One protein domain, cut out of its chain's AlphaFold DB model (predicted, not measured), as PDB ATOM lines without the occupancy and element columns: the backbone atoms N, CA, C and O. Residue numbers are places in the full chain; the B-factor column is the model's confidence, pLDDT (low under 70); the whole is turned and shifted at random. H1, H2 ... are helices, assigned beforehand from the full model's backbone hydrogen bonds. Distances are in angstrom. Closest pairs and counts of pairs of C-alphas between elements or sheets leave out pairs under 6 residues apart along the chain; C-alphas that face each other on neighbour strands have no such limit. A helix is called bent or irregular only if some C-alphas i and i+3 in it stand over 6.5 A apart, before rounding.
ATOM      1  N   GLU A   4      20.107  16.942  -3.239       65.56
ATOM      2  CA  GLU A   4      20.571  17.318  -4.580       65.56
ATOM      3  C   GLU A   4      20.469  18.838  -4.825       65.56
ATOM      4  O   GLU A   4      21.400  19.477  -5.325       65.56
ATOM      5  N   GLU A   5      19.366  19.447  -4.382       73.69
ATOM      6  CA  GLU A   5      19.134  20.891  -4.471       73.69
ATOM      7  C   GLU A   5      20.091  21.678  -3.560       73.69
ATOM      8  O   GLU A   5      20.615  22.726  -3.943       73.69
ATOM      9  N   GLN A   6      20.371  21.158  -2.361       76.06
ATOM     10  CA  GLN A   6      21.347  21.745  -1.440       76.06
ATOM     11  C   GLN A   6      22.779  21.664  -1.986       76.06
ATOM     12  O   GLN A   6      23.521  22.634  -1.853       76.06
ATOM     13  N   GLY A   7      23.148  20.558  -2.639       74.94
ATOM     14  CA  GLY A   7      24.478  20.370  -3.217       74.94
ATOM     15  C   GLY A   7      24.708  21.318  -4.383       74.94
ATOM     16  O   GLY A   7      25.722  22.008  -4.430       74.94
ATOM     17  N   THR A   8      23.714  21.444  -5.263       77.62
ATOM     18  CA  THR A   8      23.749  22.395  -6.383       77.62
ATOM     19  C   THR A   8      23.871  23.841  -5.893       77.62
ATOM     20  O   THR A   8      24.662  24.621  -6.426       77.62
ATOM     21  N   ASN A   9      23.126  24.206  -4.843       85.88
ATOM     22  CA  ASN A   9      23.205  25.538  -4.244       85.88
ATOM     23  C   ASN A   9      24.589  25.808  -3.627       85.88
ATOM     24  O   ASN A   9      25.166  26.867  -3.862       85.88
ATOM     25  N   LEU A  10      25.140  24.838  -2.890       87.75
ATOM     26  CA  LEU A  10      26.477  24.932  -2.306       87.75
ATOM     27  C   LEU A  10      27.549  25.127  -3.385       87.75
ATOM     28  O   LEU A  10      28.329  26.071  -3.285       87.75
ATOM     29  N   MET A  11      27.551  24.299  -4.435       85.88
ATOM     30  CA  MET A  11      28.507  24.420  -5.543       85.88
ATOM     31  C   MET A  11      28.444  25.807  -6.190       85.88
ATOM     32  O   MET A  11      29.473  26.463  -6.318       85.88
ATOM     33  N   SER A  12      27.240  26.284  -6.520       88.88
ATOM     34  CA  SER A  12      27.043  27.605  -7.132       88.88
ATOM     35  C   SER A  12      27.557  28.742  -6.242       88.88
ATOM     36  O   SER A  12      28.226  29.661  -6.717       88.88
ATOM     37  N   ASN A  13      27.316  28.667  -4.929       91.50
ATOM     38  CA  ASN A  13      27.827  29.665  -3.989       91.50
ATOM     39  C   ASN A  13      29.362  29.677  -3.952       91.50
ATOM     40  O   ASN A  13      29.959  30.750  -4.020       91.50
ATOM     41  N   LEU A  14      30.000  28.505  -3.879       89.88
ATOM     42  CA  LEU A  14      31.462  28.392  -3.869       89.88
ATOM     43  C   LEU A  14      32.072  28.904  -5.188       89.88
ATOM     44  O   LEU A  14      33.029  29.675  -5.161       89.88
ATOM     45  N   GLU A  15      31.481  28.561  -6.337       87.25
ATOM     46  CA  GLU A  15      31.913  29.041  -7.662       87.25
ATOM     47  C   GLU A  15      31.810  30.564  -7.807       87.25
ATOM     48  O   GLU A  15      32.702  31.204  -8.371       87.25
ATOM     49  N   ASN A  16      30.744  31.169  -7.280       93.00
ATOM     50  CA  ASN A  16      30.603  32.623  -7.290       93.00
ATOM     51  C   ASN A  16      31.657  33.296  -6.402       93.00
ATOM     52  O   ASN A  16      32.259  34.282  -6.826       93.00
ATOM     53  N   LEU A  17      31.951  32.737  -5.223       93.25
ATOM     54  CA  LEU A  17      33.005  33.262  -4.350       93.25
ATOM     55  C   LEU A  17      34.379  33.234  -5.032       93.25
ATOM     56  O   LEU A  17      35.084  34.242  -5.001       93.25
ATOM     57  N   ILE A  18      34.733  32.129  -5.700       85.06
ATOM     58  CA  ILE A  18      35.989  32.005  -6.465       85.06
ATOM     59  C   ILE A  18      36.109  33.117  -7.514       85.06
ATOM     60  O   ILE A  18      37.169  33.724  -7.655       85.06
ATOM     61  N   ARG A  19      35.020  33.415  -8.231       87.69
ATOM     62  CA  ARG A  19      35.000  34.441  -9.285       87.69
ATOM     63  C   ARG A  19      35.129  35.862  -8.733       87.69
ATOM     64  O   ARG A  19      35.751  36.717  -9.363       87.69
ATOM     65  N   GLU A  20      34.505  36.131  -7.592       94.38
ATOM     66  CA  GLU A  20      34.415  37.476  -7.025       94.38
ATOM     67  C   GLU A  20      35.696  37.881  -6.286       94.38
ATOM     68  O   GLU A  20      36.221  38.970  -6.533       94.38
ATOM     69  N   ILE A  21      36.222  37.003  -5.420       92.62
ATOM     70  CA  ILE A  21      37.300  37.295  -4.456       92.62
ATOM     71  C   ILE A  21      38.518  38.029  -5.044       92.62
ATOM     72  O   ILE A  21      38.948  39.015  -4.427       92.62
ATOM     73  N   PRO A  22      39.082  37.629  -6.202       89.06
ATOM     74  CA  PRO A  22      40.285  38.260  -6.742       89.06
ATOM     75  C   PRO A  22      40.150  39.780  -6.905       89.06
ATOM     76  O   PRO A  22      41.096  40.524  -6.639       89.06
ATOM     77  N   ASN A  23      38.949  40.261  -7.230       91.88
ATOM     78  CA  ASN A  23      38.699  41.659  -7.580       91.88
ATOM     79  C   ASN A  23      38.156  42.509  -6.422       91.88
ATOM     80  O   ASN A  23      37.905  43.698  -6.604       91.88
ATOM     81  N   LEU A  24      37.973  41.933  -5.232       93.88
ATOM     82  CA  LEU A  24      37.336  42.636  -4.116       93.88
ATOM     83  C   LEU A  24      38.248  43.665  -3.450       93.88
ATOM     84  O   LEU A  24      39.467  43.488  -3.366       93.88
ATOM     85  N   SER A  25      37.646  44.716  -2.897       93.31
ATOM     86  CA  SER A  25      38.319  45.554  -1.903       93.31
ATOM     87  C   SER A  25      38.630  44.738  -0.638       93.31
ATOM     88  O   SER A  25      38.158  43.610  -0.472       93.31
ATOM     89  N   LYS A  26      39.436  45.284   0.274       91.88
ATOM     90  CA  LYS A  26      39.739  44.609   1.545       91.88
ATOM     91  C   LYS A  26      38.475  44.422   2.394       91.88
ATOM     92  O   LYS A  26      38.277  43.356   2.971       91.88
ATOM     93  N   GLU A  27      37.632  45.445   2.448       91.69
ATOM     94  CA  GLU A  27      36.365  45.450   3.175       91.69
ATOM     95  C   GLU A  27      35.383  44.432   2.577       91.69
ATOM     96  O   GLU A  27      34.870  43.575   3.298       91.69
ATOM     97  N   ASP A  28      35.191  44.443   1.254       94.69
ATOM     98  CA  ASP A  28      34.301  43.485   0.583       94.69
ATOM     99  C   ASP A  28      34.817  42.048   0.713       94.69
ATOM    100  O   ASP A  28      34.041  41.115   0.933       94.69
ATOM    101  N   PHE A  29      36.136  41.856   0.634       95.25
ATOM    102  CA  PHE A  29      36.762  40.557   0.851       95.25
ATOM    103  C   PHE A  29      36.473  40.023   2.257       95.25
ATOM    104  O   PHE A  29      36.111  38.856   2.411       95.25
ATOM    105  N   TYR A  30      36.553  40.877   3.281       94.31
ATOM    106  CA  TYR A  30      36.209  40.487   4.645       94.31
ATOM    107  C   TYR A  30      34.744  40.065   4.795       94.31
ATOM    108  O   TYR A  30      34.459  39.061   5.450       94.31
ATOM    109  N   HIS A  31      33.818  40.763   4.138       93.94
ATOM    110  CA  HIS A  31      32.413  40.355   4.118       93.94
ATOM    111  C   HIS A  31      32.218  38.981   3.465       93.94
ATOM    112  O   HIS A  31      31.505  38.142   4.016       93.94
ATOM    113  N   LYS A  32      32.922  38.693   2.363       95.19
ATOM    114  CA  LYS A  32      32.873  37.368   1.727       95.19
ATOM    115  C   LYS A  32      33.485  36.258   2.579       95.19
ATOM    116  O   LYS A  32      32.978  35.139   2.548       95.19
ATOM    117  N   ILE A  33      34.497  36.553   3.398       94.06
ATOM    118  CA  ILE A  33      35.006  35.595   4.397       94.06
ATOM    119  C   ILE A  33      33.905  35.227   5.402       94.06
ATOM    120  O   ILE A  33      33.760  34.057   5.750       94.06
ATOM    121  N   ILE A  34      33.109  36.198   5.862       91.81
ATOM    122  CA  ILE A  34      31.998  35.942   6.794       91.81
ATOM    123  C   ILE A  34      30.915  35.080   6.133       91.81
ATOM    124  O   ILE A  34      30.404  34.153   6.762       91.81
ATOM    125  N   ASP A  35      30.580  35.345   4.871       91.56
ATOM    126  CA  ASP A  35      29.627  34.510   4.133       91.56
ATOM    127  C   ASP A  35      30.137  33.072   3.982       91.56
ATOM    128  O   ASP A  35      29.391  32.120   4.225       91.56
ATOM    129  N   LEU A  36      31.428  32.897   3.683       92.56
ATOM    130  CA  LEU A  36      32.048  31.576   3.631       92.56
ATOM    131  C   LEU A  36      32.039  30.876   4.996       92.56
ATOM    132  O   LEU A  36      31.771  29.678   5.044       92.56
ATOM    133  N   LYS A  37      32.259  31.592   6.108       90.50
ATOM    134  CA  LYS A  37      32.134  31.015   7.460       90.50
ATOM    135  C   LYS A  37      30.753  30.416   7.692       90.50
ATOM    136  O   LYS A  37      30.663  29.290   8.160       90.50
ATOM    137  N   ARG A  38      29.689  31.113   7.287       88.25
ATOM    138  CA  ARG A  38      28.308  30.609   7.403       88.25
ATOM    139  C   ARG A  38      28.073  29.364   6.548       88.25
ATOM    140  O   ARG A  38      27.376  28.447   6.973       88.25
ATOM    141  N   ILE A  39      28.649  29.316   5.345       88.44
ATOM    142  CA  ILE A  39      28.617  28.120   4.488       88.44
ATOM    143  C   ILE A  39      29.349  26.963   5.177       88.44
ATOM    144  O   ILE A  39      28.821  25.854   5.254       88.44
ATOM    145  N   ASN A  40      30.538  27.228   5.713       85.06
ATOM    146  CA  ASN A  40      31.360  26.241   6.394       85.06
ATOM    147  C   ASN A  40      30.680  25.705   7.665       85.06
ATOM    148  O   ASN A  40      30.619  24.500   7.863       85.06
ATOM    149  N   GLU A  41      30.069  26.568   8.474       81.75
ATOM    150  CA  GLU A  41      29.237  26.163   9.612       81.75
ATOM    151  C   GLU A  41      28.043  25.317   9.164       81.75
ATOM    152  O   GLU A  41      27.690  24.347   9.815       81.75
ATOM    153  N   ARG A  42      27.412  25.634   8.034       82.44
ATOM    154  CA  ARG A  42      26.229  24.892   7.590       82.44
ATOM    155  C   ARG A  42      26.546  23.495   7.058       82.44
ATOM    156  O   ARG A  42      25.739  22.591   7.253       82.44
ATOM    157  N   PHE A  43      27.658  23.337   6.343       79.69
ATOM    158  CA  PHE A  43      27.935  22.123   5.564       79.69
ATOM    159  C   PHE A  43      29.201  21.376   5.992       79.69
ATOM    160  O   PHE A  43      29.333  20.201   5.691       79.69
ATOM    161  N   TYR A  44      30.116  22.024   6.709       74.81
ATOM    162  CA  TYR A  44      31.450  21.506   7.034       74.81
ATOM    163  C   TYR A  44      31.760  21.613   8.534       74.81
ATOM    164  O   TYR A  44      32.924  21.629   8.925       74.81
ATOM    165  N   LEU A  45      30.730  21.670   9.386       62.84
ATOM    166  CA  LEU A  45      30.812  21.889  10.842       62.84
ATOM    167  C   LEU A  45      31.890  21.036  11.545       62.84
ATOM    168  O   LEU A  45      32.545  21.502  12.475       62.84
ATOM    169  N   ASN A  46      32.106  19.803  11.073       57.41
ATOM    170  CA  ASN A  46      33.073  18.854  11.636       57.41
ATOM    171  C   ASN A  46      34.449  18.848  10.932       57.41
ATOM    172  O   ASN A  46      35.374  18.180  11.403       57.41
ATOM    173  N   ASN A  47      34.622  19.607   9.846       64.50
ATOM    174  CA  ASN A  47      35.882  19.729   9.115       64.50
ATOM    175  C   ASN A  47      36.758  20.832   9.733       64.50
ATOM    176  O   ASN A  47      36.796  21.979   9.284       64.50
ATOM    177  N   GLN A  48      37.490  20.462  10.790       64.19
ATOM    178  CA  GLN A  48      38.364  21.385  11.528       64.19
ATOM    179  C   GLN A  48      39.413  22.081  10.649       64.19
ATOM    180  O   GLN A  48      39.856  23.177  11.000       64.19
ATOM    181  N   SER A  49      39.800  21.478   9.523       65.75
ATOM    182  CA  SER A  49      40.790  22.048   8.611       65.75
ATOM    183  C   SER A  49      40.248  23.297   7.918       65.75
ATOM    184  O   SER A  49      40.842  24.361   8.077       65.75
ATOM    185  N   TYR A  50      39.090  23.221   7.249       80.12
ATOM    186  CA  TYR A  50      38.498  24.404   6.604       80.12
ATOM    187  C   TYR A  50      38.124  25.486   7.616       80.12
ATOM    188  O   TYR A  50      38.387  26.661   7.363       80.12
ATOM    189  N   CYS A  51      37.610  25.110   8.795       76.62
ATOM    190  CA  CYS A  51      37.381  26.070   9.881       76.62
ATOM    191  C   CYS A  51      38.664  26.852  10.210       76.62
ATOM    192  O   CYS A  51      38.656  28.080  10.214       76.62
ATOM    193  N   SER A  52      39.777  26.141  10.421       75.88
ATOM    194  CA  SER A  52      41.060  26.748  10.792       75.88
ATOM    195  C   SER A  52      41.629  27.638   9.683       75.88
ATOM    196  O   SER A  52      42.162  28.709   9.970       75.88
ATOM    197  N   GLU A  53      41.505  27.225   8.420       80.50
ATOM    198  CA  GLU A  53      41.954  28.006   7.261       80.50
ATOM    199  C   GLU A  53      41.150  29.300   7.101       80.50
ATOM    200  O   GLU A  53      41.721  30.385   6.961       80.50
ATOM    201  N   ILE A  54      39.821  29.214   7.187       89.19
ATOM    202  CA  ILE A  54      38.941  30.378   7.072       89.19
ATOM    203  C   ILE A  54      39.154  31.325   8.264       89.19
ATOM    204  O   ILE A  54      39.193  32.547   8.087       89.19
ATOM    205  N   ASP A  55      39.342  30.793   9.474       87.75
ATOM    206  CA  ASP A  55      39.650  31.588  10.666       87.75
ATOM    207  C   ASP A  55      41.013  32.268  10.586       87.75
ATOM    208  O   ASP A  55      41.138  33.434  10.985       87.75
ATOM    209  N   TYR A  56      42.014  31.589  10.024       86.50
ATOM    210  CA  TYR A  56      43.325  32.171   9.769       86.50
ATOM    211  C   TYR A  56      43.202  33.412   8.878       86.50
ATOM    212  O   TYR A  56      43.679  34.488   9.256       86.50
ATOM    213  N   VAL A  57      42.510  33.311   7.738       88.75
ATOM    214  CA  VAL A  57      42.313  34.460   6.838       88.75
ATOM    215  C   VAL A  57      41.476  35.547   7.522       88.75
ATOM    216  O   VAL A  57      41.870  36.712   7.541       88.75
ATOM    217  N   SER A  58      40.357  35.175   8.149       92.56
ATOM    218  CA  SER A  58      39.448  36.108   8.827       92.56
ATOM    219  C   SER A  58      40.156  36.947   9.889       92.56
ATOM    220  O   SER A  58      39.978  38.163   9.932       92.56
ATOM    221  N   THR A  59      41.000  36.319  10.709       89.69
ATOM    222  CA  THR A  59      41.739  36.996  11.781       89.69
ATOM    223  C   THR A  59      42.777  37.964  11.216       89.69
ATOM    224  O   THR A  59      42.866  39.109  11.662       89.69
ATOM    225  N   ASN A  60      43.536  37.535  10.202       88.75
ATOM    226  CA  ASN A  60      44.608  38.345   9.620       88.75
ATOM    227  C   ASN A  60      44.097  39.502   8.751       88.75
ATOM    228  O   ASN A  60      44.777  40.520   8.653       88.75
ATOM    229  N   ILE A  61      42.913  39.382   8.147       91.31
ATOM    230  CA  ILE A  61      42.266  40.500   7.448       91.31
ATOM    231  C   ILE A  61      41.553  41.417   8.445       91.31
ATOM    232  O   ILE A  61      41.742  42.632   8.405       91.31
ATOM    233  N   GLY A  62      40.782  40.838   9.371       88.44
ATOM    234  CA  GLY A  62      39.961  41.566  10.338       88.44
ATOM    235  C   GLY A  62      40.761  42.529  11.214       88.44
ATOM    236  O   GLY A  62      40.361  43.677  11.387       88.44
ATOM    237  N   ALA A  63      41.933  42.101  11.694       86.62
ATOM    238  CA  ALA A  63      42.811  42.925  12.530       86.62
ATOM    239  C   ALA A  63      43.358  44.184  11.823       86.62
ATOM    240  O   ALA A  63      43.869  45.085  12.483       86.62
ATOM    241  N   TYR A  64      43.251  44.252  10.493       85.75
ATOM    242  CA  TYR A  64      43.805  45.327   9.670       85.75
ATOM    243  C   TYR A  64      42.732  46.068   8.859       85.75
ATOM    244  O   TYR A  64      43.066  46.893   7.993       85.75
ATOM    245  N   LEU A  65      41.447  45.815   9.131       84.19
ATOM    246  CA  LEU A  65      40.339  46.594   8.575       84.19
ATOM    247  C   LEU A  65      40.470  48.066   8.983       84.19
ATOM    248  O   LEU A  65      40.799  48.377  10.124       84.19
ATOM    249  N   GLY A  66      40.277  48.981   8.029       80.69
ATOM    250  CA  GLY A  66      40.427  50.424   8.261       80.69
ATOM    251  C   GLY A  66      41.870  50.946   8.330       80.69
ATOM    252  O   GLY A  66      42.075  52.150   8.455       80.69
ATOM    253  N   THR A  67      42.883  50.079   8.216       84.19
ATOM    254  CA  THR A  67      44.277  50.524   8.032       84.19
ATOM    255  C   THR A  67      44.577  50.791   6.553       84.19
ATOM    256  O   THR A  67      44.035  50.114   5.684       84.19
ATOM    257  N   ASN A  68      45.496  51.708   6.250       81.38
ATOM    258  CA  ASN A  68      46.002  51.914   4.881       81.38
ATOM    259  C   ASN A  68      47.259  51.070   4.589       81.38
ATOM    260  O   ASN A  68      48.060  51.430   3.736       81.38
ATOM    261  N   SER A  69      47.484  49.993   5.349       82.06
ATOM    262  CA  SER A  69      48.678  49.164   5.194       82.06
ATOM    263  C   SER A  69      48.528  48.194   4.023       82.06
ATOM    264  O   SER A  69      47.597  47.388   4.003       82.06
ATOM    265  N   ASP A  70      49.495  48.214   3.105       78.06
ATOM    266  CA  ASP A  70      49.599  47.245   2.001       78.06
ATOM    267  C   ASP A  70      50.019  45.848   2.485       78.06
ATOM    268  O   ASP A  70      49.846  44.844   1.786       78.06
ATOM    269  N   LYS A  71      50.579  45.784   3.699       83.00
ATOM    270  CA  LYS A  71      50.933  44.549   4.397       83.00
ATOM    271  C   LYS A  71      49.963  44.312   5.543       83.00
ATOM    272  O   LYS A  71      49.786  45.165   6.411       83.00
ATOM    273  N   LEU A  72      49.358  43.139   5.546       84.75
ATOM    274  CA  LEU A  72      48.422  42.667   6.556       84.75
ATOM    275  C   LEU A  72      49.097  41.549   7.356       84.75
ATOM    276  O   LEU A  72      50.163  41.066   6.965       84.75
ATOM    277  N   GLY A  73      48.473  41.115   8.450       77.38
ATOM    278  CA  GLY A  73      48.890  39.938   9.218       77.38
ATOM    279  C   GLY A  73      50.407  39.798   9.381       77.38
ATOM    280  O   GLY A  73      51.107  40.729   9.773       77.38
ATOM    281  N   TRP A  74      50.930  38.635   9.012       79.06
ATOM    282  CA  TRP A  74      52.353  38.279   9.064       79.06
ATOM    283  C   TRP A  74      53.218  38.932   7.967       79.06
ATOM    284  O   TRP A  74      54.199  38.358   7.504       79.06
ATOM    285  N   GLY A  75      52.866  40.142   7.527       83.50
ATOM    286  CA  GLY A  75      53.563  40.870   6.466       83.50
ATOM    287  C   GLY A  75      53.148  40.472   5.045       83.50
ATOM    288  O   GLY A  75      53.816  40.875   4.090       83.50
ATOM    289  N   HIS A  76      52.064  39.706   4.897       86.88
ATOM    290  CA  HIS A  76      51.533  39.269   3.607       86.88
ATOM    291  C   HIS A  76      50.642  40.338   2.963       86.88
ATOM    292  O   HIS A  76      50.038  41.166   3.646       86.88
ATOM    293  N   SER A  77      50.548  40.321   1.634       89.56
ATOM    294  CA  SER A  77      49.669  41.224   0.887       89.56
ATOM    295  C   SER A  77      48.205  40.779   0.963       89.56
ATOM    296  O   SER A  77      47.904  39.620   1.243       89.56
ATOM    297  N   LEU A  78      47.275  41.680   0.631       89.44
ATOM    298  CA  LEU A  78      45.868  41.313   0.432       89.44
ATOM    299  C   LEU A  78      45.711  40.204  -0.623       89.44
ATOM    300  O   LEU A  78      44.911  39.292  -0.431       89.44
ATOM    301  N   GLN A  79      46.492  40.263  -1.708       85.38
ATOM    302  CA  GLN A  79      46.433  39.268  -2.779       85.38
ATOM    303  C   GLN A  79      46.784  37.867  -2.277       85.38
ATOM    304  O   GLN A  79      46.062  36.926  -2.576       85.38
ATOM    305  N   TYR A  80      47.810  37.740  -1.430       85.69
ATOM    306  CA  TYR A  80      48.168  36.459  -0.819       85.69
ATOM    307  C   TYR A  80      46.982  35.819  -0.083       85.69
ATOM    308  O   TYR A  80      46.701  34.639  -0.257       85.69
ATOM    309  N   TYR A  81      46.255  36.603   0.719       85.25
ATOM    310  CA  TYR A  81      45.104  36.098   1.468       85.25
ATOM    311  C   TYR A  81      43.907  35.764   0.573       85.25
ATOM    312  O   TYR A  81      43.188  34.808   0.861       85.25
ATOM    313  N   LYS A  82      43.700  36.520  -0.512       85.31
ATOM    314  CA  LYS A  82      42.695  36.200  -1.535       85.31
ATOM    315  C   LYS A  82      43.006  34.871  -2.211       85.31
ATOM    316  O   LYS A  82      42.129  34.015  -2.259       85.31
ATOM    317  N   ASP A  83      44.243  34.685  -2.662       77.38
ATOM    318  CA  ASP A  83      44.690  33.453  -3.318       77.38
ATOM    319  C   ASP A  83      44.577  32.260  -2.363       77.38
ATOM    320  O   ASP A  83      44.057  31.207  -2.729       77.38
ATOM    321  N   TYR A  84      44.981  32.445  -1.101       79.81
ATOM    322  CA  TYR A  84      44.830  31.436  -0.055       79.81
ATOM    323  C   TYR A  84      43.363  31.018   0.118       79.81
ATOM    324  O   TYR A  84      43.054  29.830   0.075       79.81
ATOM    325  N   LEU A  85      42.445  31.983   0.259       85.19
ATOM    326  CA  LEU A  85      41.026  31.681   0.452       85.19
ATOM    327  C   LEU A  85      40.394  31.041  -0.790       85.19
ATOM    328  O   LEU A  85      39.603  30.113  -0.655       85.19
ATOM    329  N   VAL A  86      40.751  31.501  -1.994       80.00
ATOM    330  CA  VAL A  86      40.300  30.891  -3.256       80.00
ATOM    331  C   VAL A  86      40.738  29.429  -3.329       80.00
ATOM    332  O   VAL A  86      39.926  28.575  -3.675       80.00
ATOM    333  N   ASN A  87      41.966  29.106  -2.922       73.50
ATOM    334  CA  ASN A  87      42.445  27.723  -2.876       73.50
ATOM    335  C   ASN A  87      41.674  26.865  -1.858       73.50
ATOM    336  O   ASN A  87      41.311  25.723  -2.163       73.50
ATOM    337  N   THR A  88      41.356  27.410  -0.681       78.19
ATOM    338  CA  THR A  88      40.473  26.744   0.292       78.19
ATOM    339  C   THR A  88      39.086  26.479  -0.309       78.19
ATOM    340  O   THR A  88      38.591  25.357  -0.243       78.19
ATOM    341  N   ILE A  89      38.472  27.465  -0.973       82.19
ATOM    342  CA  ILE A  89      37.140  27.321  -1.588       82.19
ATOM    343  C   ILE A  89      37.162  26.323  -2.753       82.19
ATOM    344  O   ILE A  89      36.246  25.513  -2.877       82.19
ATOM    345  N   ASN A  90      38.213  26.323  -3.575       76.06
ATOM    346  CA  ASN A  90      38.414  25.320  -4.624       76.06
ATOM    347  C   ASN A  90      38.477  23.901  -4.040       76.06
ATOM    348  O   ASN A  90      37.913  22.973  -4.618       76.06
ATOM    349  N   SER A  91      39.094  23.735  -2.866       69.81
ATOM    350  CA  SER A  91      39.132  22.453  -2.147       69.81
ATOM    351  C   SER A  91      37.735  22.007  -1.715       69.81
ATOM    352  O   SER A  91      37.330  20.879  -1.993       69.81
ATOM    353  N   MET A  92      36.971  22.922  -1.112       80.94
ATOM    354  CA  MET A  92      35.582  22.683  -0.711       80.94
ATOM    355  C   MET A  92      34.703  22.317  -1.915       80.94
ATOM    356  O   MET A  92      33.933  21.360  -1.856       80.94
ATOM    357  N   LEU A  93      34.842  23.048  -3.027       78.06
ATOM    358  CA  LEU A  93      34.100  22.810  -4.265       78.06
ATOM    359  C   LEU A  93      34.427  21.437  -4.855       78.06
ATOM    360  O   LEU A  93      33.532  20.723  -5.304       78.06
ATOM    361  N   LEU A  94      35.704  21.062  -4.841       67.31
ATOM    362  CA  LEU A  94      36.168  19.773  -5.330       67.31
ATOM    363  C   LEU A  94      35.612  18.615  -4.510       67.31
ATOM    364  O   LEU A  94      35.162  17.625  -5.083       67.31
ATOM    365  N   GLU A  95      35.617  18.749  -3.187       68.62
ATOM    366  CA  GLU A  95      35.019  17.778  -2.274       68.62
ATOM    367  C   GLU A  95      33.535  17.584  -2.591       68.62
ATOM    368  O   GLU A  95      33.104  16.458  -2.828       68.62
ATOM    369  N   VAL A  96      32.785  18.682  -2.737       74.19
ATOM    370  CA  VAL A  96      31.345  18.633  -3.032       74.19
ATOM    371  C   VAL A  96      31.056  17.998  -4.385       74.19
ATOM    372  O   VAL A  96      30.116  17.219  -4.520       74.19
ATOM    373  N   LYS A  97      31.873  18.296  -5.397       66.69
ATOM    374  CA  LYS A  97      31.735  17.692  -6.728       66.69
ATOM    375  C   LYS A  97      32.166  16.226  -6.770       66.69
ATOM    376  O   LYS A  97      31.704  15.499  -7.643       66.69
ATOM    377  N   SER A  98      33.044  15.802  -5.861       59.34
ATOM    378  CA  SER A  98      33.583  14.437  -5.835       59.34
ATOM    379  C   SER A  98      32.753  13.481  -4.984       59.34
ATOM    380  O   SER A  98      32.633  12.304  -5.317       59.34
ATOM    381  N   PHE A  99      32.209  13.981  -3.877       64.94
ATOM    382  CA  PHE A  99      31.596  13.163  -2.832       64.94
ATOM    383  C   PHE A  99      30.161  13.589  -2.496       64.94
ATOM    384  O   PHE A  99      29.484  12.903  -1.736       64.94
ATOM    385  N   GLY A 100      29.663  14.679  -3.087       67.31
ATOM    386  CA  GLY A 100      28.390  15.285  -2.708       67.31
ATOM    387  C   GLY A 100      28.531  16.189  -1.482       67.31
ATOM    388  O   GLY A 100      29.632  16.554  -1.080       67.31
TER     389      GLY A 100
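AT A GLANCE: This is residues 4 to 100 of the 201 residues of an uncharacterized protein of Ignavibacteria bacterium RIFOXYC2_FULL_35_21 (UniProt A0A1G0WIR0). Four helices lie side by side as an up-and-down bundle, each running against the one before it, and they close into a ring in chain order, with H4 coming back to pack along H1. The ring is uneven: H1 and H4 share many close C-alphas, H1 and H2 few, and a long loop, residues 63 to 77, joins H3 to H4 at one end of the bundle. The printed part has 97 residues with four named helices in the order H1, H2, H3, H4 and no named strand, and its class is all helix. It is compact, with a radius of gyration of the C-alphas of 13.4 A, and its elongated outline spans 44 by 25 by 17 A.

HOW THE PARTS SIT: Start at Glu 4 and read H1, residues 4 to 23; a tight link of 2 residues leads to H2, residues 26 to 43. These two form a helical hairpin and touch, at a shallow tilt of 19 degrees, opposite ways; look at the C-alphas of Ile 21 and Phe 29, their closest, 6.3 A apart. A tight link of 4 residues brings you to H3, residues 48 to 62. H2 and H3 touch as the next helical hairpin, at a shallow tilt of 21 degrees, opposite ways, with the C-alphas of Ile 33 and Ser 58 closest at 6.3 A. Go on to H4, residues 78 to 99, which makes a helical hairpin with H3. H4 touches H3 with residues 78 to 88 alone, at a shallow tilt of 24 degrees, opposite ways; their closest C-alphas, of Val 57 and Tyr 81, are 6.3 A apart. Then look from H4 to H1: they touch with 20 pairs of C-alphas within 8 A, the closest being Ile 18 and Val 86 at 5.5 A, at a shallow tilt of 19 degrees, opposite ways. H2 and H4 are close but not clearly touching and run the same way; their closest C-alphas, of Lys 26 and Leu 78, are 7.0 A apart. H1 and H3 are apart. In the backbone, H2, H3 and H4 have every O i to N i+4 pair within hydrogen-bond range, and H1 has 14 of 16.

IN THESE COORDINATES: Find C-alpha 4 at (20.571, 17.318, -4.580), where H1 begins; it runs 30.5 A to C-alpha 23 at (38.699, 41.659, -7.580). H1 is irregular, but only just: C-alphas 19 and 22 are 7.0 A apart. H2 measures 25.7 A from C-alpha 26 to C-alpha 43, and H3 measures 20.3 A from C-alpha 48 to C-alpha 62. H4, the longest helix with 22 residues, runs 31.7 A from C-alpha 78 to C-alpha 99, which you find at (31.596, 13.163, -2.832). In the loop before H4, residues 71 to 72 pair with residues 76 to 77, antiparallel, in stretches too short to be named strands.

THE WHOLE: The two C-alphas farthest apart are those of Glu 4 and Asn 68, at 44.0 A, while the first and last printed C-alphas, of Glu 4 and Gly 100, are 8.3 A apart. The printed part has no cut. The link from H3 to H4 is long, with 15 residues, whose C-alphas lie 16 to 22 A from the mean of all C-alphas. In the B-factor column, the mean pLDDT of the printed part is 82.8; look for values under 70 at residue 4, residues 45 to 49, residue 91, residues 94 to 95 and residues 97 to 100.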